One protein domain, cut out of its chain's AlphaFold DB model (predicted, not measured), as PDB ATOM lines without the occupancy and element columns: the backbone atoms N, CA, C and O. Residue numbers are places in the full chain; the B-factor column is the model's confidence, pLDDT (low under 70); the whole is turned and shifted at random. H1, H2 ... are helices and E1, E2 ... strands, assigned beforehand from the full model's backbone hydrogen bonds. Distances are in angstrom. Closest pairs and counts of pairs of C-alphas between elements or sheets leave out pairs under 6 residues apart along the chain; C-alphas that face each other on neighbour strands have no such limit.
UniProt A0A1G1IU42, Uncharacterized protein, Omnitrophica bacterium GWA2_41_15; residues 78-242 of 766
ATOM      1  N   SER A  78     -42.371  35.342 -51.129       89.62
ATOM      2  CA  SER A  78     -43.327  34.370 -50.594       89.62
ATOM      3  C   SER A  78     -44.538  34.214 -51.509       89.62
ATOM      4  O   SER A  78     -45.056  35.188 -52.056       89.62
ATOM      5  N   LYS A  79     -45.032  32.978 -51.613       90.56
ATOM      6  CA  LYS A  79     -46.321  32.661 -52.228       90.56
ATOM      7  C   LYS A  79     -47.306  32.251 -51.150       90.56
ATOM      8  O   LYS A  79     -46.981  31.489 -50.244       90.56
ATOM      9  N   SER A  80     -48.524  32.749 -51.238       91.25
ATOM     10  CA  SER A  80     -49.653  32.262 -50.450       91.25
ATOM     11  C   SER A  80     -49.923  30.804 -50.811       91.25
ATOM     12  O   SER A  80     -49.706  30.392 -51.950       91.25
ATOM     13  N   LEU A  81     -50.454  30.021 -49.871       91.44
ATOM     14  CA  LEU A  81     -50.793  28.618 -50.139       91.44
ATOM     15  C   LEU A  81     -51.734  28.450 -51.352       91.44
ATOM     16  O   LEU A  81     -51.594  27.496 -52.113       91.44
ATOM     17  N   SER A  82     -52.651  29.403 -51.539       90.12
ATOM     18  CA  SER A  82     -53.614  29.466 -52.644       90.12
ATOM     19  C   SER A  82     -52.993  29.812 -54.004       90.12
ATOM     20  O   SER A  82     -53.574  29.501 -55.042       90.12
ATOM     21  N   GLU A  83     -51.810  30.434 -54.023       90.75
ATOM     22  CA  GLU A  83     -51.091  30.798 -55.251       90.75
ATOM     23  C   GLU A  83     -50.314  29.606 -55.834       90.75
ATOM     24  O   GLU A  83     -49.920  29.638 -56.998       90.75
ATOM     25  N   ILE A  84     -50.127  28.534 -55.054       90.38
ATOM     26  CA  ILE A  84     -49.483  27.297 -55.503       90.38
ATOM     27  C   ILE A  84     -50.557  26.333 -56.002       90.38
ATOM     28  O   ILE A  84     -51.398  25.854 -55.234       90.38
ATOM     29  N   SER A  85     -50.507  26.018 -57.299       89.44
ATOM     30  CA  SER A  85     -51.538  25.244 -57.998       89.44
ATOM     31  C   SER A  85     -51.955  23.980 -57.230       89.44
ATOM     32  O   SER A  85     -51.147  23.088 -56.964       89.44
ATOM     33  N   GLY A  86     -53.230  23.921 -56.830       87.50
ATOM     34  CA  GLY A  86     -53.861  22.779 -56.158       87.50
ATOM     35  C   GLY A  86     -53.433  22.504 -54.708       87.50
ATOM     36  O   GLY A  86     -54.017  21.616 -54.090       87.50
ATOM     37  N   LEU A  87     -52.452  23.223 -54.149       92.50
ATOM     38  CA  LEU A  87     -51.853  22.869 -52.855       92.50
ATOM     39  C   LEU A  87     -52.793  23.158 -51.680       92.50
ATOM     40  O   LEU A  87     -52.922  22.342 -50.769       92.50
ATOM     41  N   GLU A  88     -53.512  24.277 -51.738       93.25
ATOM     42  CA  GLU A  88     -54.561  24.608 -50.770       93.25
ATOM     43  C   GLU A  88     -55.679  23.551 -50.753       93.25
ATOM     44  O   GLU A  88     -56.114  23.125 -49.686       93.25
ATOM     45  N   ASN A  89     -56.094  23.053 -51.922       93.31
ATOM     46  CA  ASN A  89     -57.115  22.005 -52.012       93.31
ATOM     47  C   ASN A  89     -56.638  20.684 -51.397       93.31
ATOM     48  O   ASN A  89     -57.417  20.014 -50.722       93.31
ATOM     49  N   GLU A  90     -55.370  20.316 -51.602       93.38
ATOM     50  CA  GLU A  90     -54.772  19.138 -50.966       93.38
ATOM     51  C   GLU A  90     -54.714  19.286 -49.443       93.38
ATOM     52  O   GLU A  90     -55.090  18.365 -48.718       93.38
ATOM     53  N   PHE A  91     -54.301  20.454 -48.953       94.38
ATOM     54  CA  PHE A  91     -54.285  20.760 -47.526       94.38
ATOM     55  C   PHE A  91     -55.691  20.672 -46.906       94.38
ATOM     56  O   PHE A  91     -55.887  19.985 -45.902       94.38
ATOM     57  N   ILE A  92     -56.691  21.288 -47.544       92.88
ATOM     58  CA  ILE A  92     -58.091  21.252 -47.099       92.88
ATOM     59  C   ILE A  92     -58.661  19.828 -47.145       92.88
ATOM     60  O   ILE A  92     -59.434  19.460 -46.260       92.88
ATOM     61  N   ALA A  93     -58.303  19.017 -48.144       92.06
ATOM     62  CA  ALA A  93     -58.753  17.628 -48.231       92.06
ATOM     63  C   ALA A  93     -58.280  16.810 -47.022       92.06
ATOM     64  O   ALA A  93     -59.087  16.130 -46.396       92.06
ATOM     65  N   ILE A  94     -57.014  16.960 -46.621       91.69
ATOM     66  CA  ILE A  94     -56.452  16.265 -45.451       91.69
ATOM     67  C   ILE A  94     -57.159  16.696 -44.159       91.69
ATOM     68  O   ILE A  94     -57.427  15.866 -43.289       91.69
ATOM     69  N   ILE A  95     -57.498  17.981 -44.034       91.56
ATOM     70  CA  ILE A  95     -58.266  18.503 -42.893       91.56
ATOM     71  C   ILE A  95     -59.654  17.865 -42.826       91.56
ATOM     72  O   ILE A  95     -60.062  17.418 -41.754       91.56
ATOM     73  N   LYS A  96     -60.363  17.808 -43.958       90.19
ATOM     74  CA  LYS A  96     -61.709  17.225 -44.045       90.19
ATOM     75  C   LYS A  96     -61.698  15.725 -43.769       90.19
ATOM     76  O   LYS A  96     -62.487  15.242 -42.963       90.19
ATOM     77  N   ASP A  97     -60.760  14.994 -44.362       88.44
ATOM     78  CA  ASP A  97     -60.618  13.551 -44.139       88.44
ATOM     79  C   ASP A  97     -60.257  13.232 -42.676       88.44
ATOM     80  O   ASP A  97     -60.656  12.198 -42.136       88.44
ATOM     81  N   GLY A  98     -59.535  14.139 -42.009       85.50
ATOM     82  CA  GLY A  98     -59.230  14.068 -40.580       85.50
ATOM     83  C   GLY A  98     -60.366  14.524 -39.652       85.50
ATOM     84  O   GLY A  98     -60.322  14.278 -38.445       85.50
ATOM     85  N   GLY A  99     -61.409  15.170 -40.177       88.38
ATOM     86  CA  GLY A  99     -62.450  15.807 -39.370       88.38
ATOM     87  C   GLY A  99     -61.903  16.932 -38.480       88.38
ATOM     88  O   GLY A  99     -62.273  17.026 -37.305       88.38
ATOM     89  N   PHE A 100     -60.943  17.710 -38.991       91.06
ATOM     90  CA  PHE A 100     -60.275  18.801 -38.277       91.06
ATOM     91  C   PHE A 100     -60.802  20.194 -38.671       91.06
ATOM     92  O   PHE A 100     -60.093  21.190 -38.547       91.06
ATOM     93  N   GLU A 101     -62.037  20.297 -39.158       89.50
ATOM     94  CA  GLU A 101     -62.601  21.535 -39.710       89.50
ATOM     95  C   GLU A 101     -62.651  22.668 -38.681       89.50
ATOM     96  O   GLU A 101     -62.320  23.803 -39.005       89.50
ATOM     97  N   ASN A 102     -62.973  22.347 -37.426       84.56
ATOM     98  CA  ASN A 102     -62.995  23.313 -36.323       84.56
ATOM     99  C   ASN A 102     -61.613  23.955 -36.081       84.56
ATOM    100  O   ASN A 102     -61.507  25.137 -35.769       84.56
ATOM    101  N   MET A 103     -60.533  23.186 -36.252       88.69
ATOM    102  CA  MET A 103     -59.164  23.693 -36.112       88.69
ATOM    103  C   MET A 103     -58.825  24.677 -37.237       88.69
ATOM    104  O   MET A 103     -58.249  25.728 -36.969       88.69
ATOM    105  N   LEU A 104     -59.251  24.382 -38.469       88.19
ATOM    106  CA  LEU A 104     -59.091  25.288 -39.606       88.19
ATOM    107  C   LEU A 104     -59.925  26.566 -39.452       88.19
ATOM    108  O   LEU A 104     -59.430  27.649 -39.744       88.19
ATOM    109  N   GLU A 105     -61.170  26.450 -38.991       87.56
ATOM    110  CA  GLU A 105     -62.054  27.595 -38.752       87.56
ATOM    111  C   GLU A 105     -61.438  28.563 -37.736       87.56
ATOM    112  O   GLU A 105     -61.260  29.743 -38.039       87.56
ATOM    113  N   LYS A 106     -61.008  28.049 -36.578       84.31
ATOM    114  CA  LYS A 106     -60.338  28.857 -35.552       84.31
ATOM    115  C   LYS A 106     -59.032  29.465 -36.050       84.31
ATOM    116  O   LYS A 106     -58.772  30.641 -35.808       84.31
ATOM    117  N   LEU A 107     -58.220  28.695 -36.776       85.19
ATOM    118  CA  LEU A 107     -56.984  29.208 -37.360       85.19
ATOM    119  C   LEU A 107     -57.261  30.355 -38.342       85.19
ATOM    120  O   LEU A 107     -56.555  31.359 -38.314       85.19
ATOM    121  N   ASN A 108     -58.290  30.232 -39.181       86.62
ATOM    122  CA  ASN A 108     -58.674  31.275 -40.130       86.62
ATOM    123  C   ASN A 108     -59.160  32.545 -39.429       86.62
ATOM    124  O   ASN A 108     -58.825  33.637 -39.881       86.62
ATOM    125  N   ILE A 109     -59.901  32.421 -38.322       81.88
ATOM    126  CA  ILE A 109     -60.292  33.567 -37.488       81.88
ATOM    127  C   ILE A 109     -59.040  34.270 -36.954       81.88
ATOM    128  O   ILE A 109     -58.899  35.481 -37.110       81.88
ATOM    129  N   VAL A 110     -58.096  33.511 -36.391       75.62
ATOM    130  CA  VAL A 110     -56.855  34.061 -35.826       75.62
ATOM    131  C   VAL A 110     -56.004  34.739 -36.895       75.62
ATOM    132  O   VAL A 110     -55.624  35.894 -36.724       75.62
ATOM    133  N   LEU A 111     -55.742  34.063 -38.017       78.31
ATOM    134  CA  LEU A 111     -54.986  34.641 -39.127       78.31
ATOM    135  C   LEU A 111     -55.703  35.873 -39.701       78.31
ATOM    136  O   LEU A 111     -55.052  36.878 -39.974       78.31
ATOM    137  N   GLY A 112     -57.033  35.841 -39.816       75.50
ATOM    138  CA  GLY A 112     -57.840  36.982 -40.248       75.50
ATOM    139  C   GLY A 112     -57.695  38.192 -39.324       75.50
ATOM    140  O   GLY A 112     -57.463  39.302 -39.802       75.50
ATOM    141  N   ASN A 113     -57.742  37.975 -38.008       67.06
ATOM    142  CA  ASN A 113     -57.579  39.027 -37.002       67.06
ATOM    143  C   ASN A 113     -56.165  39.628 -37.004       67.06
ATOM    144  O   ASN A 113     -56.009  40.828 -36.783       67.06
ATOM    145  N   THR A 114     -55.131  38.826 -37.279       64.44
ATOM    146  CA  THR A 114     -53.736  39.297 -37.295       64.44
ATOM    147  C   THR A 114     -53.275  39.828 -38.656       64.44
ATOM    148  O   THR A 114     -52.123  40.241 -38.783       64.44
ATOM    149  N   GLY A 115     -54.120  39.789 -39.695       71.94
ATOM    150  CA  GLY A 115     -53.708  40.066 -41.081       71.94
ATOM    151  C   GLY A 115     -52.722  39.028 -41.644       71.94
ATOM    152  O   GLY A 115     -51.972  39.307 -42.580       71.94
ATOM    153  N   GLY A 116     -52.693  37.848 -41.030       78.69
ATOM    154  CA  GLY A 116     -51.847  36.716 -41.360       78.69
ATOM    155  C   GLY A 116     -52.400  35.837 -42.476       78.69
ATOM    156  O   GLY A 116     -53.576  35.885 -42.824       78.69
ATOM    157  N   ARG A 117     -51.539  34.972 -43.013       85.94
ATOM    158  CA  ARG A 117     -51.905  33.884 -43.935       85.94
ATOM    159  C   ARG A 117     -50.902  32.736 -43.835       85.94
ATOM    160  O   ARG A 117     -49.842  32.886 -43.221       85.94
ATOM    161  N   ILE A 118     -51.222  31.610 -44.467       91.62
ATOM    162  CA  ILE A 118     -50.258  30.534 -44.714       91.62
ATOM    163  C   ILE A 118     -49.470  30.886 -45.978       91.62
ATOM    164  O   ILE A 118     -50.057  31.110 -47.040       91.62
ATOM    165  N   GLN A 119     -48.148  30.939 -45.861       91.94
ATOM    166  CA  GLN A 119     -47.242  31.262 -46.954       91.94
ATOM    167  C   GLN A 119     -46.106  30.246 -47.063       91.94
ATOM    168  O   GLN A 119     -45.630  29.690 -46.072       91.94
ATOM    169  N   VAL A 120     -45.654  30.035 -48.291       92.62
ATOM    170  CA  VAL A 120     -44.538  29.170 -48.640       92.62
ATOM    171  C   VAL A 120     -43.443  30.036 -49.241       92.62
ATOM    172  O   VAL A 120     -43.679  30.825 -50.157       92.62
ATOM    173  N   ILE A 121     -42.237  29.897 -48.706       90.94
ATOM    174  CA  ILE A 121     -41.039  30.554 -49.215       90.94
ATOM    175  C   ILE A 121     -40.172  29.482 -49.842       90.94
ATOM    176  O   ILE A 121     -39.731  28.544 -49.176       90.94
ATOM    177  N   PHE A 122     -39.890  29.639 -51.122       90.38
ATOM    178  CA  PHE A 122     -38.991  28.740 -51.809       90.38
ATOM    179  C   PHE A 122     -37.556  29.264 -51.744       90.38
ATOM    180  O   PHE A 122     -37.294  30.422 -52.061       90.38
ATOM    181  N   VAL A 123     -36.616  28.407 -51.359       88.62
ATOM    182  CA  VAL A 123     -35.195  28.750 -51.228       88.62
ATOM    183  C   VAL A 123     -34.343  27.871 -52.138       88.62
ATOM    184  O   VAL A 123     -34.685  26.721 -52.393       88.62
ATOM    185  N   GLU A 124     -33.230  28.408 -52.637       84.62
ATOM    186  CA  GLU A 124     -32.370  27.717 -53.614       84.62
ATOM    187  C   GLU A 124     -31.682  26.461 -53.069       84.62
ATOM    188  O   GLU A 124     -31.404  25.550 -53.838       84.62
ATOM    189  N   ASP A 125     -31.351  26.441 -51.777       86.44
ATOM    190  CA  ASP A 125     -30.716  25.315 -51.089       86.44
ATOM    191  C   ASP A 125     -30.900  25.435 -49.559       86.44
ATOM    192  O   ASP A 125     -31.359  26.461 -49.044       86.44
ATOM    193  N   GLU A 126     -30.523  24.394 -48.812       85.19
ATOM    194  CA  GLU A 126     -30.623  24.377 -47.344       85.19
ATOM    195  C   GLU A 126     -29.744  25.428 -46.647       85.19
ATOM    196  O   GLU A 126     -30.037  25.822 -45.519       85.19
ATOM    197  N   THR A 127     -28.681  25.917 -47.294       84.75
ATOM    198  CA  THR A 127     -27.791  26.941 -46.717       84.75
ATOM    199  C   THR A 127     -28.438  28.322 -46.694       84.75
ATOM    200  O   THR A 127     -28.004  29.202 -45.949       84.75
ATOM    201  N   LYS A 128     -29.490  28.519 -47.499       87.06
ATOM    202  CA  LYS A 128     -30.304  29.738 -47.516       87.06
ATOM    203  C   LYS A 128     -31.411  29.740 -46.469       87.06
ATOM    204  O   LYS A 128     -32.034  30.787 -46.278       87.06
ATOM    205  N   LEU A 129     -31.659  28.612 -45.803       84.38
ATOM    206  CA  LEU A 129     -32.642  28.552 -44.730       84.38
ATOM    207  C   LEU A 129     -32.218  29.463 -43.572       84.38
ATOM    208  O   LEU A 129     -31.026  29.563 -43.263       84.38
ATOM    209  N   PRO A 130     -33.179  30.115 -42.900       83.25
ATOM    210  CA  PRO A 130     -32.883  30.796 -41.653       83.25
ATOM    211  C   PRO A 130     -32.309  29.813 -40.627       83.25
ATOM    212  O   PRO A 130     -32.646  28.629 -40.637       83.25
ATOM    213  N   GLN A 131     -31.448  30.299 -39.734       77.94
ATOM    214  CA  GLN A 131     -30.869  29.477 -38.674       77.94
ATOM    215  C   GLN A 131     -31.251  30.000 -37.293       77.94
ATOM    216  O   GLN A 131     -31.244  31.208 -37.062       77.94
ATOM    217  N   PHE A 132     -31.525  29.074 -36.378       68.88
ATOM    218  CA  PHE A 132     -31.740  29.330 -34.956       68.88
ATOM    219  C   PHE A 132     -30.880  28.351 -34.150       68.88
ATOM    220  O   PHE A 132     -30.927  27.144 -34.387       68.88
ATOM    221  N   GLU A 133     -30.022  28.867 -33.265       66.94
ATOM    222  CA  GLU A 133     -29.033  28.075 -32.509       66.94
ATOM    223  C   GLU A 133     -28.196  27.105 -33.384       66.94
ATOM    224  O   GLU A 133     -27.900  25.972 -33.003       66.94
ATOM    225  N   GLY A 134     -27.824  27.541 -34.594       70.94
ATOM    226  CA  GLY A 134     -27.035  26.745 -35.545       70.94
ATOM    227  C   GLY A 134     -27.807  25.621 -36.250       70.94
ATOM    228  O   GLY A 134     -27.200  24.840 -36.983       70.94
ATOM    229  N   LYS A 135     -29.128  25.529 -36.055       73.06
ATOM    230  CA  LYS A 135     -30.014  24.594 -36.761       73.06
ATOM    231  C   LYS A 135     -30.830  25.324 -37.822       73.06
ATOM    232  O   LYS A 135     -31.290  26.440 -37.591       73.06
ATOM    233  N   SER A 136     -31.037  24.680 -38.968       80.00
ATOM    234  CA  SER A 136     -31.894  25.213 -40.030       80.00
ATOM    235  C   SER A 136     -33.364  25.212 -39.610       80.00
ATOM    236  O   SER A 136     -33.885  24.206 -39.125       80.00
ATOM    237  N   VAL A 137     -34.027  26.340 -39.835       81.12
ATOM    238  CA  VAL A 137     -35.444  26.568 -39.560       81.12
ATOM    239  C   VAL A 137     -36.235  26.294 -40.833       81.12
ATOM    240  O   VAL A 137     -36.018  26.920 -41.869       81.12
ATOM    241  N   TRP A 138     -37.152  25.334 -40.753       84.50
ATOM    242  CA  TRP A 138     -37.930  24.845 -41.898       84.50
ATOM    243  C   TRP A 138     -39.369  25.363 -41.940       84.50
ATOM    244  O   TRP A 138     -40.040  25.244 -42.967       84.50
ATOM    245  N   GLY A 139     -39.809  25.986 -40.855       83.25
ATOM    246  CA  GLY A 139     -41.073  26.685 -40.734       83.25
ATOM    247  C   GLY A 139     -41.022  27.654 -39.557       83.25
ATOM    248  O   GLY A 139     -40.112  27.589 -38.730       83.25
ATOM    249  N   HIS A 140     -41.940  28.609 -39.546       82.38
ATOM    250  CA  HIS A 140     -42.092  29.577 -38.471       82.38
ATOM    251  C   HIS A 140     -43.549  30.032 -38.381       82.38
ATOM    252  O   HIS A 140     -44.144  30.427 -39.390       82.38
ATOM    253  N   ALA A 141     -44.103  30.023 -37.172       72.50
ATOM    254  CA  ALA A 141     -45.482  30.398 -36.890       72.50
ATOM    255  C   ALA A 141     -45.572  31.729 -36.118       72.50
ATOM    256  O   ALA A 141     -45.718  31.746 -34.899       72.50
ATOM    257  N   GLY A 142     -45.515  32.846 -36.848       66.81
ATOM    258  CA  GLY A 142     -45.677  34.201 -36.306       66.81
ATOM    259  C   GLY A 142     -47.050  34.795 -36.643       66.81
ATOM    260  O   GLY A 142     -48.080  34.135 -36.527       66.81
ATOM    261  N   THR A 143     -47.076  36.044 -37.132       67.19
ATOM    262  CA  THR A 143     -48.269  36.620 -37.795       67.19
ATOM    263  C   THR A 143     -48.696  35.773 -38.997       67.19
ATOM    264  O   THR A 143     -49.876  35.664 -39.301       67.19
ATOM    265  N   PHE A 144     -47.729  35.146 -39.666       76.31
ATOM    266  CA  PHE A 144     -47.932  34.222 -40.773       76.31
ATOM    267  C   PHE A 144     -47.489  32.828 -40.346       76.31
ATOM    268  O   PHE A 144     -46.489  32.692 -39.637       76.31
ATOM    269  N   ILE A 145     -48.159  31.800 -40.860       85.19
ATOM    270  CA  ILE A 145     -47.582  30.457 -40.885       85.19
ATOM    271  C   ILE A 145     -46.701  30.388 -42.124       85.19
ATOM    272  O   ILE A 145     -47.196  30.389 -43.248       85.19
ATOM    273  N   THR A 146     -45.392  30.385 -41.912       86.88
ATOM    274  CA  THR A 146     -44.388  30.390 -42.975       86.88
ATOM    275  C   THR A 146     -43.729  29.028 -43.048       86.88
ATOM    276  O   THR A 146     -43.214  28.546 -42.048       86.88
ATOM    277  N   VAL A 147     -43.696  28.422 -44.230       90.94
ATOM    278  CA  VAL A 147     -42.983  27.162 -44.471       90.94
ATOM    279  C   VAL A 147     -41.946  27.359 -45.564       90.94
ATOM    280  O   VAL A 147     -42.226  27.982 -46.585       90.94
ATOM    281  N   PHE A 148     -40.750  26.810 -45.368       88.25
ATOM    282  CA  PHE A 148     -39.687  26.871 -46.363       88.25
ATOM    283  C   PHE A 148     -39.681  25.611 -47.226       88.25
ATOM    284  O   PHE A 148     -39.716  24.495 -46.704       88.25
ATOM    285  N   ALA A 149     -39.598  25.777 -48.541       90.25
ATOM    286  CA  ALA A 149     -39.439  24.702 -49.512       90.25
ATOM    287  C   ALA A 149     -38.090  24.865 -50.220       90.25
ATOM    288  O   ALA A 149     -37.828  25.888 -50.845       90.25
ATOM    289  N   VAL A 150     -37.208  23.876 -50.097       86.38
ATOM    290  CA  VAL A 150     -35.891  23.912 -50.748       86.38
ATOM    291  C   VAL A 150     -36.031  23.370 -52.166       86.38
ATOM    292  O   VAL A 150     -36.600  22.296 -52.350       86.38
ATOM    293  N   ARG A 151     -35.521  24.119 -53.144       82.81
ATOM    294  CA  ARG A 151     -35.392  23.703 -54.546       82.81
ATOM    295  C   ARG A 151     -34.076  22.956 -54.740       82.81
ATOM    296  O   ARG A 151     -33.110  23.256 -54.040       82.81
ATOM    297  N   GLU A 152     -33.983  22.036 -55.697       75.56
ATOM    298  CA  GLU A 152     -32.660  21.595 -56.136       75.56
ATOM    299  C   GLU A 152     -32.031  22.643 -57.065       75.56
ATOM    300  O   GLU A 152     -32.697  23.375 -57.805       75.56
ATOM    301  N   LYS A 153     -30.702  22.750 -57.018       68.69
ATOM    302  CA  LYS A 153     -29.965  23.768 -57.768       68.69
ATOM    303  C   LYS A 153     -30.170  23.587 -59.278       68.69
ATOM    304  O   LYS A 153     -29.635  22.654 -59.869       68.69
ATOM    305  N   GLY A 154     -30.856  24.543 -59.905       64.62
ATOM    306  CA  GLY A 154     -31.155  24.541 -61.343       64.62
ATOM    307  C   GLY A 154     -32.591  24.148 -61.692       64.62
ATOM    308  O   GLY A 154     -32.964  24.257 -62.859       64.62
ATOM    309  N   GLU A 155     -33.405  23.750 -60.711       74.75
ATOM    310  CA  GLU A 155     -34.842  23.569 -60.906       74.75
ATOM    311  C   GLU A 155     -35.556  24.919 -60.995       74.75
ATOM    312  O   GLU A 155     -35.259  25.866 -60.257       74.75
ATOM    313  N   ASN A 156     -36.520  25.015 -61.912       78.06
ATOM    314  CA  ASN A 156     -37.430  26.147 -61.926       78.06
ATOM    315  C   ASN A 156     -38.481  25.983 -60.815       78.06
ATOM    316  O   ASN A 156     -38.796  24.885 -60.364       78.06
ATOM    317  N   GLU A 157     -39.029  27.108 -60.372       75.62
ATOM    318  CA  GLU A 157     -40.006  27.163 -59.282       75.62
ATOM    319  C   GLU A 157     -41.259  26.312 -59.578       75.62
ATOM    320  O   GLU A 157     -41.755  25.613 -58.703       75.62
ATOM    321  N   GLU A 158     -41.695  26.280 -60.840       79.00
ATOM    322  CA  GLU A 158     -42.861  25.515 -61.297       79.00
ATOM    323  C   GLU A 158     -42.661  23.986 -61.229       79.00
ATOM    324  O   GLU A 158     -43.608  23.259 -60.935       79.00
ATOM    325  N   ALA A 159     -41.447  23.468 -61.461       76.00
ATOM    326  CA  ALA A 159     -41.175  22.036 -61.295       76.00
ATOM    327  C   ALA A 159     -41.255  21.623 -59.820       76.00
ATOM    328  O   ALA A 159     -41.870  20.609 -59.497       76.00
ATOM    329  N   VAL A 160     -40.706  22.451 -58.928       78.88
ATOM    330  CA  VAL A 160     -40.704  22.221 -57.476       78.88
ATOM    331  C   VAL A 160     -42.121  22.282 -56.903       78.88
ATOM    332  O   VAL A 160     -42.491  21.470 -56.059       78.88
ATOM    333  N   GLU A 161     -42.942  23.218 -57.383       80.69
ATOM    334  CA  GLU A 161     -44.347  23.347 -56.984       80.69
ATOM    335  C   GLU A 161     -45.190  22.116 -57.330       80.69
ATOM    336  O   GLU A 161     -46.152  21.809 -56.620       80.69
ATOM    337  N   ASN A 162     -44.831  21.410 -58.402       84.00
ATOM    338  CA  ASN A 162     -45.543  20.231 -58.884       84.00
ATOM    339  C   ASN A 162     -44.948  18.903 -58.378       84.00
ATOM    340  O   ASN A 162     -45.547  17.851 -58.611       84.00
ATOM    341  N   ASP A 163     -43.818  18.923 -57.663       87.81
ATOM    342  CA  ASP A 163     -43.222  17.716 -57.086       87.81
ATOM    343  C   ASP A 163     -44.057  17.195 -55.905       87.81
ATOM    344  O   ASP A 163     -44.266  17.866 -54.890       87.81
ATOM    345  N   GLU A 164     -44.528  15.953 -56.016       87.88
ATOM    346  CA  GLU A 164     -45.420  15.355 -55.025       87.88
ATOM    347  C   GLU A 164     -44.783  15.222 -53.628       87.88
ATOM    348  O   GLU A 164     -45.454  15.411 -52.611       87.88
ATOM    349  N   ASN A 165     -43.491  14.900 -53.554       86.31
ATOM    350  CA  ASN A 165     -42.787  14.728 -52.286       86.31
ATOM    351  C   ASN A 165     -42.553  16.075 -51.602       86.31
ATOM    352  O   ASN A 165     -42.693  16.181 -50.381       86.31
ATOM    353  N   ILE A 166     -42.243  17.116 -52.375       88.06
ATOM    354  CA  ILE A 166     -42.075  18.474 -51.849       88.06
ATOM    355  C   ILE A 166     -43.410  19.011 -51.334       88.06
ATOM    356  O   ILE A 166     -43.469  19.518 -50.214       88.06
ATOM    357  N   ARG A 167     -44.505  18.816 -52.075       91.38
ATOM    358  CA  ARG A 167     -45.856  19.205 -51.636       91.38
ATOM    359  C   ARG A 167     -46.255  18.530 -50.326       91.38
ATOM    360  O   ARG A 167     -46.716  19.204 -49.406       91.38
ATOM    361  N   LYS A 168     -46.004  17.222 -50.189       90.31
ATOM    362  CA  LYS A 168     -46.233  16.480 -48.934       90.31
ATOM    363  C   LYS A 168     -45.435  17.056 -47.764       90.31
ATOM    364  O   LYS A 168     -45.994  17.235 -46.685       90.31
ATOM    365  N   ARG A 169     -44.159  17.391 -47.982       89.38
ATOM    366  CA  ARG A 169     -43.300  18.036 -46.972       89.38
ATOM    367  C   ARG A 169     -43.820  19.409 -46.570       89.38
ATOM    368  O   ARG A 169     -43.850  19.713 -45.381       89.38
ATOM    369  N   ILE A 170     -44.245  20.225 -47.538       91.88
ATOM    370  CA  ILE A 170     -44.839  21.540 -47.265       91.88
ATOM    371  C   ILE A 170     -46.072  21.370 -46.380       91.88
ATOM    372  O   ILE A 170     -46.143  21.988 -45.325       91.88
ATOM    373  N   ILE A 171     -47.001  20.483 -46.748       92.81
ATOM    374  CA  ILE A 171     -48.209  20.231 -45.952       92.81
ATOM    375  C   ILE A 171     -47.854  19.711 -44.553       92.81
ATOM    376  O   ILE A 171     -48.377  20.221 -43.565       92.81
ATOM    377  N   GLY A 172     -46.938  18.744 -44.446       88.62
ATOM    378  CA  GLY A 172     -46.486  18.214 -43.157       88.62
ATOM    379  C   GLY A 172     -45.940  19.309 -42.239       88.62
ATOM    380  O   GLY A 172     -46.272  19.354 -41.055       88.62
ATOM    381  N   ARG A 173     -45.181  20.250 -42.807       89.75
ATOM    382  CA  ARG A 173     -44.669  21.425 -42.094       89.75
ATOM    383  C   ARG A 173     -45.759  22.429 -41.748       89.75
ATOM    384  O   ARG A 173     -45.725  22.974 -40.659       89.75
ATOM    385  N   ILE A 174     -46.759  22.640 -42.601       91.06
ATOM    386  CA  ILE A 174     -47.904  23.495 -42.256       91.06
ATOM    387  C   ILE A 174     -48.606  22.946 -41.009       91.06
ATOM    388  O   ILE A 174     -48.831  23.695 -40.064       91.06
ATOM    389  N   PHE A 175     -48.890  21.640 -40.952       88.81
ATOM    390  CA  PHE A 175     -49.483  21.022 -39.758       88.81
ATOM    391  C   PHE A 175     -48.586  21.158 -38.521       88.81
ATOM    392  O   PHE A 175     -49.089  21.439 -37.431       88.81
ATOM    393  N   HIS A 176     -47.271  21.000 -38.686       84.62
ATOM    394  CA  HIS A 176     -46.300  21.256 -37.624       84.62
ATOM    395  C   HIS A 176     -46.410  22.689 -37.082       84.62
ATOM    396  O   HIS A 176     -46.590  22.873 -35.879       84.62
ATOM    397  N   GLU A 177     -46.373  23.690 -37.960       83.62
ATOM    398  CA  GLU A 177     -46.420  25.100 -37.570       83.62
ATOM    399  C   GLU A 177     -47.782  25.499 -36.980       83.62
ATOM    400  O   GLU A 177     -47.841  26.268 -36.024       83.62
ATOM    401  N   ILE A 178     -48.890  24.932 -37.470       84.75
ATOM    402  CA  ILE A 178     -50.222  25.130 -36.873       84.75
ATOM    403  C   ILE A 178     -50.244  24.625 -35.434       84.75
ATOM    404  O   ILE A 178     -50.740  25.306 -34.535       84.75
ATOM    405  N   ARG A 179     -49.692  23.431 -35.199       81.94
ATOM    406  CA  ARG A 179     -49.598  22.877 -33.852       81.94
ATOM    407  C   ARG A 179     -48.702  23.736 -32.966       81.94
ATOM    408  O   ARG A 179     -49.084  24.007 -31.829       81.94
ATOM    409  N   ALA A 180     -47.561  24.190 -33.482       72.19
ATOM    410  CA  ALA A 180     -46.665  25.095 -32.769       72.19
ATOM    411  C   ALA A 180     -47.351  26.422 -32.398       72.19
ATOM    412  O   ALA A 180     -47.106  26.952 -31.319       72.19
ATOM    413  N   ARG A 181     -48.271  26.914 -33.242       73.19
ATOM    414  CA  ARG A 181     -49.057  28.132 -32.992       73.19
ATOM    415  C   ARG A 181     -50.164  27.970 -31.946       73.19
ATOM    416  O   ARG A 181     -50.714  28.965 -31.479       73.19
ATOM    417  N   SER A 182     -50.548  26.742 -31.618       76.69
ATOM    418  CA  SER A 182     -51.660  26.480 -30.704       76.69
ATOM    419  C   SER A 182     -51.297  26.714 -29.233       76.69
ATOM    420  O   SER A 182     -50.133  26.686 -28.834       76.69
ATOM    421  N   THR A 183     -52.307  26.863 -28.376       74.00
ATOM    422  CA  THR A 183     -52.116  27.055 -26.926       74.00
ATOM    423  C   THR A 183     -51.797  25.755 -26.176       74.00
ATOM    424  O   THR A 183     -51.634  25.766 -24.954       74.00
ATOM    425  N   ILE A 184     -51.668  24.619 -26.876       70.94
ATOM    426  CA  ILE A 184     -51.519  23.296 -26.253       70.94
ATOM    427  C   ILE A 184     -50.215  23.160 -25.454       70.94
ATOM    428  O   ILE A 184     -50.202  22.527 -24.399       70.94
ATOM    429  N   ALA A 185     -49.126  23.775 -25.931       65.69
ATOM    430  CA  ALA A 185     -47.840  23.773 -25.238       65.69
ATOM    431  C   ALA A 185     -47.937  24.515 -23.907       65.69
ATOM    432  O   ALA A 185     -47.544  23.976 -22.873       65.69
ATOM    433  N   LYS A 186     -48.567  25.694 -23.925       65.38
ATOM    434  CA  LYS A 186     -48.866  26.474 -22.727       65.38
ATOM    435  C   LYS A 186     -49.764  25.700 -21.764       65.38
ATOM    436  O   LYS A 186     -49.433  25.589 -20.594       65.38
ATOM    437  N   LYS A 187     -50.836  25.073 -22.250       68.56
ATOM    438  CA  LYS A 187     -51.745  24.281 -21.409       68.56
ATOM    439  C   LYS A 187     -51.029  23.134 -20.689       68.56
ATOM    440  O   LYS A 187     -51.166  22.995 -19.480       68.56
ATOM    441  N   ARG A 188     -50.212  22.352 -21.406       68.38
ATOM    442  CA  ARG A 188     -49.410  21.274 -20.794       68.38
ATOM    443  C   ARG A 188     -48.375  21.801 -19.807       68.38
ATOM    444  O   ARG A 188     -48.048  21.112 -18.848       68.38
ATOM    445  N   PHE A 189     -47.839  22.989 -20.064       68.50
ATOM    446  CA  PHE A 189     -46.929  23.657 -19.148       68.50
ATOM    447  C   PHE A 189     -47.655  24.083 -17.863       68.50
ATOM    448  O   PHE A 189     -47.171  23.800 -16.770       68.50
ATOM    449  N   ASP A 190     -48.837  24.685 -17.980       64.25
ATOM    450  CA  ASP A 190     -49.650  25.165 -16.856       64.25
ATOM    451  C   ASP A 190     -50.221  24.015 -15.997       64.25
ATOM    452  O   ASP A 190     -50.468  24.188 -14.805       64.25
ATOM    453  N   GLU A 191     -50.394  22.819 -16.572       77.69
ATOM    454  CA  GLU A 191     -50.818  21.602 -15.858       77.69
ATOM    455  C   GLU A 191     -49.752  21.055 -14.886       77.69
ATOM    456  O   GLU A 191     -50.066  20.254 -13.999       77.69
ATOM    457  N   VAL A 192     -48.489  21.464 -15.024       69.62
ATOM    458  CA  VAL A 192     -47.413  21.033 -14.127       69.62
ATOM    459  C   VAL A 192     -47.444  21.861 -12.842       69.62
ATOM    460  O   VAL A 192     -47.361  23.087 -12.858       69.62
ATOM    461  N   ASN A 193     -47.485  21.191 -11.688       80.81
ATOM    462  CA  ASN A 193     -47.342  21.856 -10.392       80.81
ATOM    463  C   ASN A 193     -45.872  22.227 -10.121       80.81
ATOM    464  O   ASN A 193     -45.180  21.555  -9.355       80.81
ATOM    465  N   TRP A 194     -45.396  23.296 -10.761       71.25
ATOM    466  CA  TRP A 194     -44.004  23.753 -10.689       71.25
ATOM    467  C   TRP A 194     -43.517  24.020  -9.260       71.25
ATOM    468  O   TRP A 194     -42.364  23.741  -8.950       71.25
ATOM    469  N   ALA A 195     -44.399  24.487  -8.369       58.66
ATOM    470  CA  ALA A 195     -44.068  24.775  -6.971       58.66
ATOM    471  C   ALA A 195     -43.717  23.522  -6.146       58.66
ATOM    472  O   ALA A 195     -43.112  23.635  -5.082       58.66
ATOM    473  N   ALA A 196     -44.102  22.333  -6.620       74.88
ATOM    474  CA  ALA A 196     -43.807  21.060  -5.969       74.88
ATOM    475  C   ALA A 196     -42.517  20.393  -6.480       74.88
ATOM    476  O   ALA A 196     -42.133  19.354  -5.945       74.88
ATOM    477  N   LEU A 197     -41.867  20.952  -7.507       62.69
ATOM    478  CA  LEU A 197     -40.669  20.380  -8.116       62.69
ATOM    479  C   LEU A 197     -39.407  21.045  -7.564       62.69
ATOM    480  O   LEU A 197     -39.334  22.266  -7.423       62.69
ATOM    481  N   SER A 198     -38.370  20.250  -7.304       61.41
ATOM    482  CA  SER A 198     -37.016  20.788  -7.175       61.41
ATOM    483  C   SER A 198     -36.517  21.322  -8.523       61.41
ATOM    484  O   SER A 198     -36.997  20.933  -9.584       61.41
ATOM    485  N   GLU A 199     -35.499  22.179  -8.505       52.97
ATOM    486  CA  GLU A 199     -34.869  22.737  -9.711       52.97
ATOM    487  C   GLU A 199     -34.474  21.668 -10.744       52.97
ATOM    488  O   GLU A 199     -34.804  21.783 -11.923       52.97
ATOM    489  N   SER A 200     -33.817  20.592 -10.301       59.53
ATOM    490  CA  SER A 200     -33.412  19.503 -11.192       59.53
ATOM    491  C   SER A 200     -34.603  18.753 -11.786       59.53
ATOM    492  O   SER A 200     -34.526  18.271 -12.916       59.53
ATOM    493  N   GLU A 201     -35.704  18.649 -11.040       67.81
ATOM    494  CA  GLU A 201     -36.936  18.016 -11.516       67.81
ATOM    495  C   GLU A 201     -37.684  18.928 -12.489       67.81
ATOM    496  O   GLU A 201     -38.183  18.442 -13.501       67.81
ATOM    497  N   ALA A 202     -37.707  20.240 -12.243       57.50
ATOM    498  CA  ALA A 202     -38.278  21.226 -13.152       57.50
ATOM    499  C   ALA A 202     -37.523  21.253 -14.493       57.50
ATOM    500  O   ALA A 202     -38.150  21.153 -15.547       57.50
ATOM    501  N   GLU A 203     -36.185  21.287 -14.477       57.25
ATOM    502  CA  GLU A 203     -35.379  21.195 -15.702       57.25
ATOM    503  C   GLU A 203     -35.619  19.885 -16.459       57.25
ATOM    504  O   GLU A 203     -35.751  19.885 -17.685       57.25
ATOM    505  N   ALA A 204     -35.665  18.755 -15.743       69.81
ATOM    506  CA  ALA A 204     -35.948  17.461 -16.352       69.81
ATOM    507  C   ALA A 204     -37.345  17.447 -16.989       69.81
ATOM    508  O   ALA A 204     -37.492  16.973 -18.116       69.81
ATOM    509  N   LYS A 205     -38.344  18.033 -16.317       72.75
ATOM    510  CA  LYS A 205     -39.718  18.126 -16.813       72.75
ATOM    511  C   LYS A 205     -39.830  19.006 -18.053       72.75
ATOM    512  O   LYS A 205     -40.531  18.643 -18.993       72.75
ATOM    513  N   ILE A 206     -39.107  20.122 -18.103       62.84
ATOM    514  CA  ILE A 206     -39.068  20.996 -19.284       62.84
ATOM    515  C   ILE A 206     -38.449  20.267 -20.474       62.84
ATOM    516  O   ILE A 206     -39.027  20.268 -21.559       62.84
ATOM    517  N   ARG A 207     -37.313  19.586 -20.275       66.12
ATOM    518  CA  ARG A 207     -36.684  18.784 -21.339       66.12
ATOM    519  C   ARG A 207     -37.596  17.655 -21.816       66.12
ATOM    520  O   ARG A 207     -37.654  17.394 -23.012       66.12
ATOM    521  N   GLU A 208     -38.314  17.006 -20.901       75.62
ATOM    522  CA  GLU A 208     -39.303  15.974 -21.221       75.62
ATOM    523  C   GLU A 208     -40.448  16.539 -22.076       75.62
ATOM    524  O   GLU A 208     -40.778  15.957 -23.109       75.62
ATOM    525  N   LEU A 209     -41.019  17.686 -21.688       68.56
ATOM    526  CA  LEU A 209     -42.083  18.352 -22.441       68.56
ATOM    527  C   LEU A 209     -41.606  18.749 -23.843       68.56
ATOM    528  O   LEU A 209     -42.251  18.376 -24.821       68.56
ATOM    529  N   LEU A 210     -40.461  19.431 -23.952       62.44
ATOM    530  CA  LEU A 210     -39.876  19.834 -25.237       62.44
ATOM    531  C   LEU A 210     -39.613  18.623 -26.137       62.44
ATOM    532  O   LEU A 210     -40.067  18.592 -27.279       62.44
ATOM    533  N   SER A 211     -38.972  17.584 -25.598       72.44
ATOM    534  CA  SER A 211     -38.688  16.359 -26.346       72.44
ATOM    535  C   SER A 211     -39.967  15.648 -26.801       72.44
ATOM    536  O   SER A 211     -40.029  15.134 -27.918       72.44
ATOM    537  N   SER A 212     -41.017  15.645 -25.973       76.56
ATOM    538  CA  SER A 212     -42.324  15.109 -26.357       76.56
ATOM    539  C   SER A 212     -42.948  15.908 -27.500       76.56
ATOM    540  O   SER A 212     -43.507  15.309 -28.421       76.56
ATOM    541  N   PHE A 213     -42.867  17.240 -27.458       73.75
ATOM    542  CA  PHE A 213     -43.396  18.106 -28.510       73.75
ATOM    543  C   PHE A 213     -42.672  17.892 -29.839       73.75
ATOM    544  O   PHE A 213     -43.343  17.643 -30.841       73.75
ATOM    545  N   GLU A 214     -41.337  17.899 -29.829       73.94
ATOM    546  CA  GLU A 214     -40.496  17.649 -31.006       73.94
ATOM    547  C   GLU A 214     -40.777  16.271 -31.619       73.94
ATOM    548  O   GLU A 214     -41.028  16.159 -32.818       73.94
ATOM    549  N   LYS A 215     -40.836  15.219 -30.793       82.12
ATOM    550  CA  LYS A 215     -41.124  13.858 -31.265       82.12
ATOM    551  C   LYS A 215     -42.499  13.756 -31.927       82.12
ATOM    552  O   LYS A 215     -42.640  13.107 -32.961       82.12
ATOM    553  N   GLN A 216     -43.508  14.386 -31.332       81.38
ATOM    554  CA  GLN A 216     -44.864  14.421 -31.880       81.38
ATOM    555  C   GLN A 216     -44.917  15.202 -33.200       81.38
ATOM    556  O   GLN A 216     -45.582  14.765 -34.133       81.38
ATOM    557  N   ASN A 217     -44.172  16.303 -33.310       78.88
ATOM    558  CA  ASN A 217     -44.046  17.080 -34.545       78.88
ATOM    559  C   ASN A 217     -43.409  16.269 -35.678       78.88
ATOM    560  O   ASN A 217     -43.948  16.222 -36.784       78.88
ATOM    561  N   GLU A 218     -42.316  15.559 -35.393       82.38
ATOM    562  CA  GLU A 218     -41.704  14.652 -36.367       82.38
ATOM    563  C   GLU A 218     -42.653  13.530 -36.798       82.38
ATOM    564  O   GLU A 218     -42.651  13.121 -37.959       82.38
ATOM    565  N   GLU A 219     -43.446  12.996 -35.866       88.56
ATOM    566  CA  GLU A 219     -44.411  11.935 -36.149       88.56
ATOM    567  C   GLU A 219     -45.533  12.426 -37.079       88.56
ATOM    568  O   GLU A 219     -45.855  11.735 -38.044       88.56
ATOM    569  N   ILE A 220     -46.060  13.637 -36.853       84.25
ATOM    570  CA  ILE A 220     -47.042  14.285 -37.742       84.25
ATOM    571  C   ILE A 220     -46.472  14.417 -39.152       84.25
ATOM    572  O   ILE A 220     -47.105  14.000 -40.124       84.25
ATOM    573  N   GLN A 221     -45.259  14.964 -39.261       83.69
ATOM    574  CA  GLN A 221     -44.612  15.171 -40.550       83.69
ATOM    575  C   GLN A 221     -44.416  13.836 -41.287       83.69
ATOM    576  O   GLN A 221     -44.807  13.714 -42.445       83.69
ATOM    577  N   LYS A 222     -43.897  12.806 -40.606       88.75
ATOM    578  CA  LYS A 222     -43.703  11.466 -41.187       88.75
ATOM    579  C   LYS A 222     -45.019  10.829 -41.641       88.75
ATOM    580  O   LYS A 222     -45.048  10.220 -42.706       88.75
ATOM    581  N   GLN A 223     -46.100  10.965 -40.870       90.25
ATOM    582  CA  GLN A 223     -47.411  10.406 -41.231       90.25
ATOM    583  C   GLN A 223     -48.012  11.103 -42.457       90.25
ATOM    584  O   GLN A 223     -48.501  10.433 -43.365       90.25
ATOM    585  N   ILE A 224     -47.909  12.430 -42.543       87.94
ATOM    586  CA  ILE A 224     -48.384  13.179 -43.712       87.94
ATOM    587  C   ILE A 224     -47.533  12.864 -44.950       87.94
ATOM    588  O   ILE A 224     -48.084  12.652 -46.030       87.94
ATOM    589  N   GLU A 225     -46.211  12.767 -44.803       87.25
ATOM    590  CA  GLU A 225     -45.314  12.405 -45.903       87.25
ATOM    591  C   GLU A 225     -45.540  10.973 -46.411       87.25
ATOM    592  O   GLU A 225     -45.503  10.736 -47.620       87.25
ATOM    593  N   ALA A 226     -45.813  10.021 -45.517       88.44
ATOM    594  CA  ALA A 226     -46.029   8.627 -45.890       88.44
ATOM    595  C   ALA A 226     -47.455   8.353 -46.401       88.44
ATOM    596  O   ALA A 226     -47.636   7.625 -47.375       88.44
ATOM    597  N   GLU A 227     -48.468   8.922 -45.745       86.06
ATOM    598  CA  GLU A 227     -49.865   8.488 -45.880       86.06
ATOM    599  C   GLU A 227     -50.837   9.620 -46.243       86.06
ATOM    600  O   GLU A 227     -52.018   9.342 -46.458       86.06
ATOM    601  N   ARG A 228     -50.379  10.883 -46.307       86.50
ATOM    602  CA  ARG A 228     -51.223  12.087 -46.467       86.50
ATOM    603  C   ARG A 228     -52.334  12.193 -45.412       86.50
ATOM    604  O   ARG A 228     -53.404  12.723 -45.679       86.50
ATOM    605  N   LYS A 229     -52.100  11.684 -44.204       88.12
ATOM    606  CA  LYS A 229     -53.057  11.747 -43.090       88.12
ATOM    607  C   LYS A 229     -52.334  11.647 -41.755       88.12
ATOM    608  O   LYS A 229     -51.190  11.210 -41.706       88.12
ATOM    609  N   ILE A 230     -53.030  11.995 -40.677       86.12
ATOM    610  CA  ILE A 230     -52.578  11.756 -39.302       86.12
ATOM    611  C   ILE A 230     -53.267  10.481 -38.808       86.12
ATOM    612  O   ILE A 230     -54.483  10.464 -38.618       86.12
ATOM    613  N   SER A 231     -52.505   9.400 -38.643       85.50
ATOM    614  CA  SER A 231     -53.014   8.075 -38.267       85.50
ATOM    615  C   SER A 231     -52.899   7.778 -36.769       85.50
ATOM    616  O   SER A 231     -53.627   6.928 -36.251       85.50
ATOM    617  N   SER A 232     -52.035   8.494 -36.045       87.31
ATOM    618  CA  SER A 232     -51.927   8.377 -34.588       87.31
ATOM    619  C   SER A 232     -53.181   8.906 -33.898       87.31
ATOM    620  O   SER A 232     -53.495  10.091 -33.995       87.31
ATOM    621  N   GLY A 233     -53.877   8.044 -33.148       85.69
ATOM    622  CA  GLY A 233     -55.094   8.423 -32.422       85.69
ATOM    623  C   GLY A 233     -54.872   9.567 -31.426       85.69
ATOM    624  O   GLY A 233     -55.724  10.440 -31.298       85.69
ATOM    625  N   THR A 234     -53.707   9.614 -30.772       84.56
ATOM    626  CA  THR A 234     -53.355  10.696 -29.839       84.56
ATOM    627  C   THR A 234     -53.193  12.030 -30.563       84.56
ATOM    628  O   THR A 234     -53.797  13.016 -30.151       84.56
ATOM    629  N   LEU A 235     -52.425  12.057 -31.659       84.06
ATOM    630  CA  LEU A 235     -52.221  13.273 -32.454       84.06
ATOM    631  C   LEU A 235     -53.522  13.731 -33.112       84.06
ATOM    632  O   LEU A 235     -53.828  14.916 -33.125       84.06
ATOM    633  N   PHE A 236     -54.320  12.785 -33.600       87.44
ATOM    634  CA  PHE A 236     -55.632  13.040 -34.174       87.44
ATOM    635  C   PHE A 236     -56.576  13.722 -33.172       87.44
ATOM    636  O   PHE A 236     -57.176  14.751 -33.481       87.44
ATOM    637  N   SER A 237     -56.698  13.183 -31.953       85.12
ATOM    638  CA  SER A 237     -57.506  13.799 -30.894       85.12
ATOM    639  C   SER A 237     -56.980  15.172 -30.486       85.12
ATOM    640  O   SER A 237     -57.775  16.078 -30.254       85.12
ATOM    641  N   GLU A 238     -55.658  15.340 -30.433       83.94
ATOM    642  CA  GLU A 238     -55.028  16.624 -30.126       83.94
ATOM    643  C   GLU A 238     -55.348  17.676 -31.194       83.94
ATOM    644  O   GLU A 238     -55.786  18.764 -30.838       83.94
ATOM    645  N   PHE A 239     -55.248  17.337 -32.486       85.12
ATOM    646  CA  PHE A 239     -55.603  18.241 -33.587       85.12
ATOM    647  C   PHE A 239     -57.069  18.677 -33.560       85.12
ATOM    648  O   PHE A 239     -57.369  19.843 -33.809       85.12
ATOM    649  N   LYS A 240     -57.987  17.770 -33.202       85.62
ATOM    650  CA  LYS A 240     -59.407  18.111 -33.003       85.62
ATOM    651  C   LYS A 240     -59.644  19.059 -31.834       85.62
ATOM    652  O   LYS A 240     -60.606  19.824 -31.860       85.62
ATOM    653  N   ALA A 241     -58.798  18.971 -30.814       83.12
ATOM    654  CA  ALA A 241     -58.891  19.755 -29.594       83.12
ATOM    655  C   ALA A 241     -57.997  21.005 -29.615       83.12
ATOM    656  O   ALA A 241     -57.867  21.650 -28.576       83.12
ATOM    657  N   LEU A 242     -57.369  21.346 -30.751       82.25
ATOM    658  CA  LEU A 242     -56.531  22.536 -30.816       82.25
ATOM    659  C   LEU A 242     -57.358  23.793 -30.562       82.25
ATOM    660  O   LEU A 242     -58.448  24.011 -31.103       82.25
TER     661      LEU A 242
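AT A GLANCE: This is residues 78 to 242 of the 766 residues of an uncharacterized protein of Omnitrophica bacterium GWA2_41_15 (UniProt A0A1G1IU42). A small three-stranded sheet, E1, E3 and E2, is covered on one face by the helix H4, and the last part of the long helix H6 packs on H4. The first part of H6 and the short helix H5, running opposite ways, make an arm that reaches away from the sheet and gives the model its length, while H1, H2 and H7 gather loosely beside H4. The printed part has 165 residues, with seven named helices and three named strands in the order H1 H2 E1 E2 E3 H3 H4 H5 H6 H7; the sheet runs E1 E3 E2 and is mixed, and the class is mostly helix. The whole is compact, with a radius of gyration of the C-alphas of 17.1 A, yet elongated in outline, with spans of 56 by 37 by 33 A.

IN THESE COORDINATES: Start with the sheet: find C-alpha 118 at (-50.258, 30.534, -44.714), where E1, residues 118 to 123, begins and runs 16.5 A. E2 is residues 139 to 141, and E3, residues 145 to 150, is 16.6 A long. Before the sheet look for H1, residues 87 to 98, 16.8 A long, which begins at C-alpha 87, (-51.853, 22.869, -52.855), and for H2, residues 101 to 114, 20.0 A long. After it come H3, residues 157 to 162, and H4, residues 164 to 181, which is 25.7 A long. H5 is residues 184 to 190. H6, residues 199 to 227, runs 41.7 A from C-alpha 199 at (-34.869, 22.737, -9.711). H7, residues 233 to 240, ends at C-alpha 240, (-59.407, 18.111, -33.003).

HOW THE PARTS SIT: Look first at E1 and E3, which are parallel; N 121 and O 147 are 2.9 A apart, within hydrogen-bond range. On its other side E3 has E2, antiparallel and a hairpin with it, where N 140 and O 146 are 2.8 A apart. H4 is on one face of this sheet at a height over the sheet of 8.4 A, two layers, one of strands and one of helix. It lies over E3 and E2, and on the local plane it runs along the strands, only just, at 29 degrees to E3. The closest C-alphas of E2 and H4 are those of Ala 141 and Glu 177, 5.4 A apart. H3 only grazes the sheet, with residues 157 to 161. H6 touches H4 with residues 217 to 225 alone, opposite ways at a shallow tilt of 32 degrees; the closest C-alphas are those of Gly 172 and Gln 221, 4.4 A apart. H5 is close to H6 but not clearly touching, with the C-alphas of Phe 189 and Leu 209 closest at 7.9 A. H1 is close to H4 but not clearly touching; their closest C-alphas, of Phe 91 and Ile 171, are 6.3 A apart. H2 and H7 only just touch, with 3 pairs of C-alphas within 8 A, the closest being those of Met 103 and Lys 240 at 6.4 A. In all seven helices every O i to N i+4 pair is within hydrogen-bond range.

THE WHOLE: The two C-alphas farthest apart are those of Gly 154 and Ala 196, 56.9 A. The printed part, residues 78 to 242, has no cut. The link from E1 to E2 is long, with residues 124 to 138 in no named element; within it residues 131 to 132 pair with 135 to 136, antiparallel. Look at the B-factor column: the mean pLDDT of the printed part is 81.1, and 28 residues are under 70, among them residues 185 to 190 and 197 to 204.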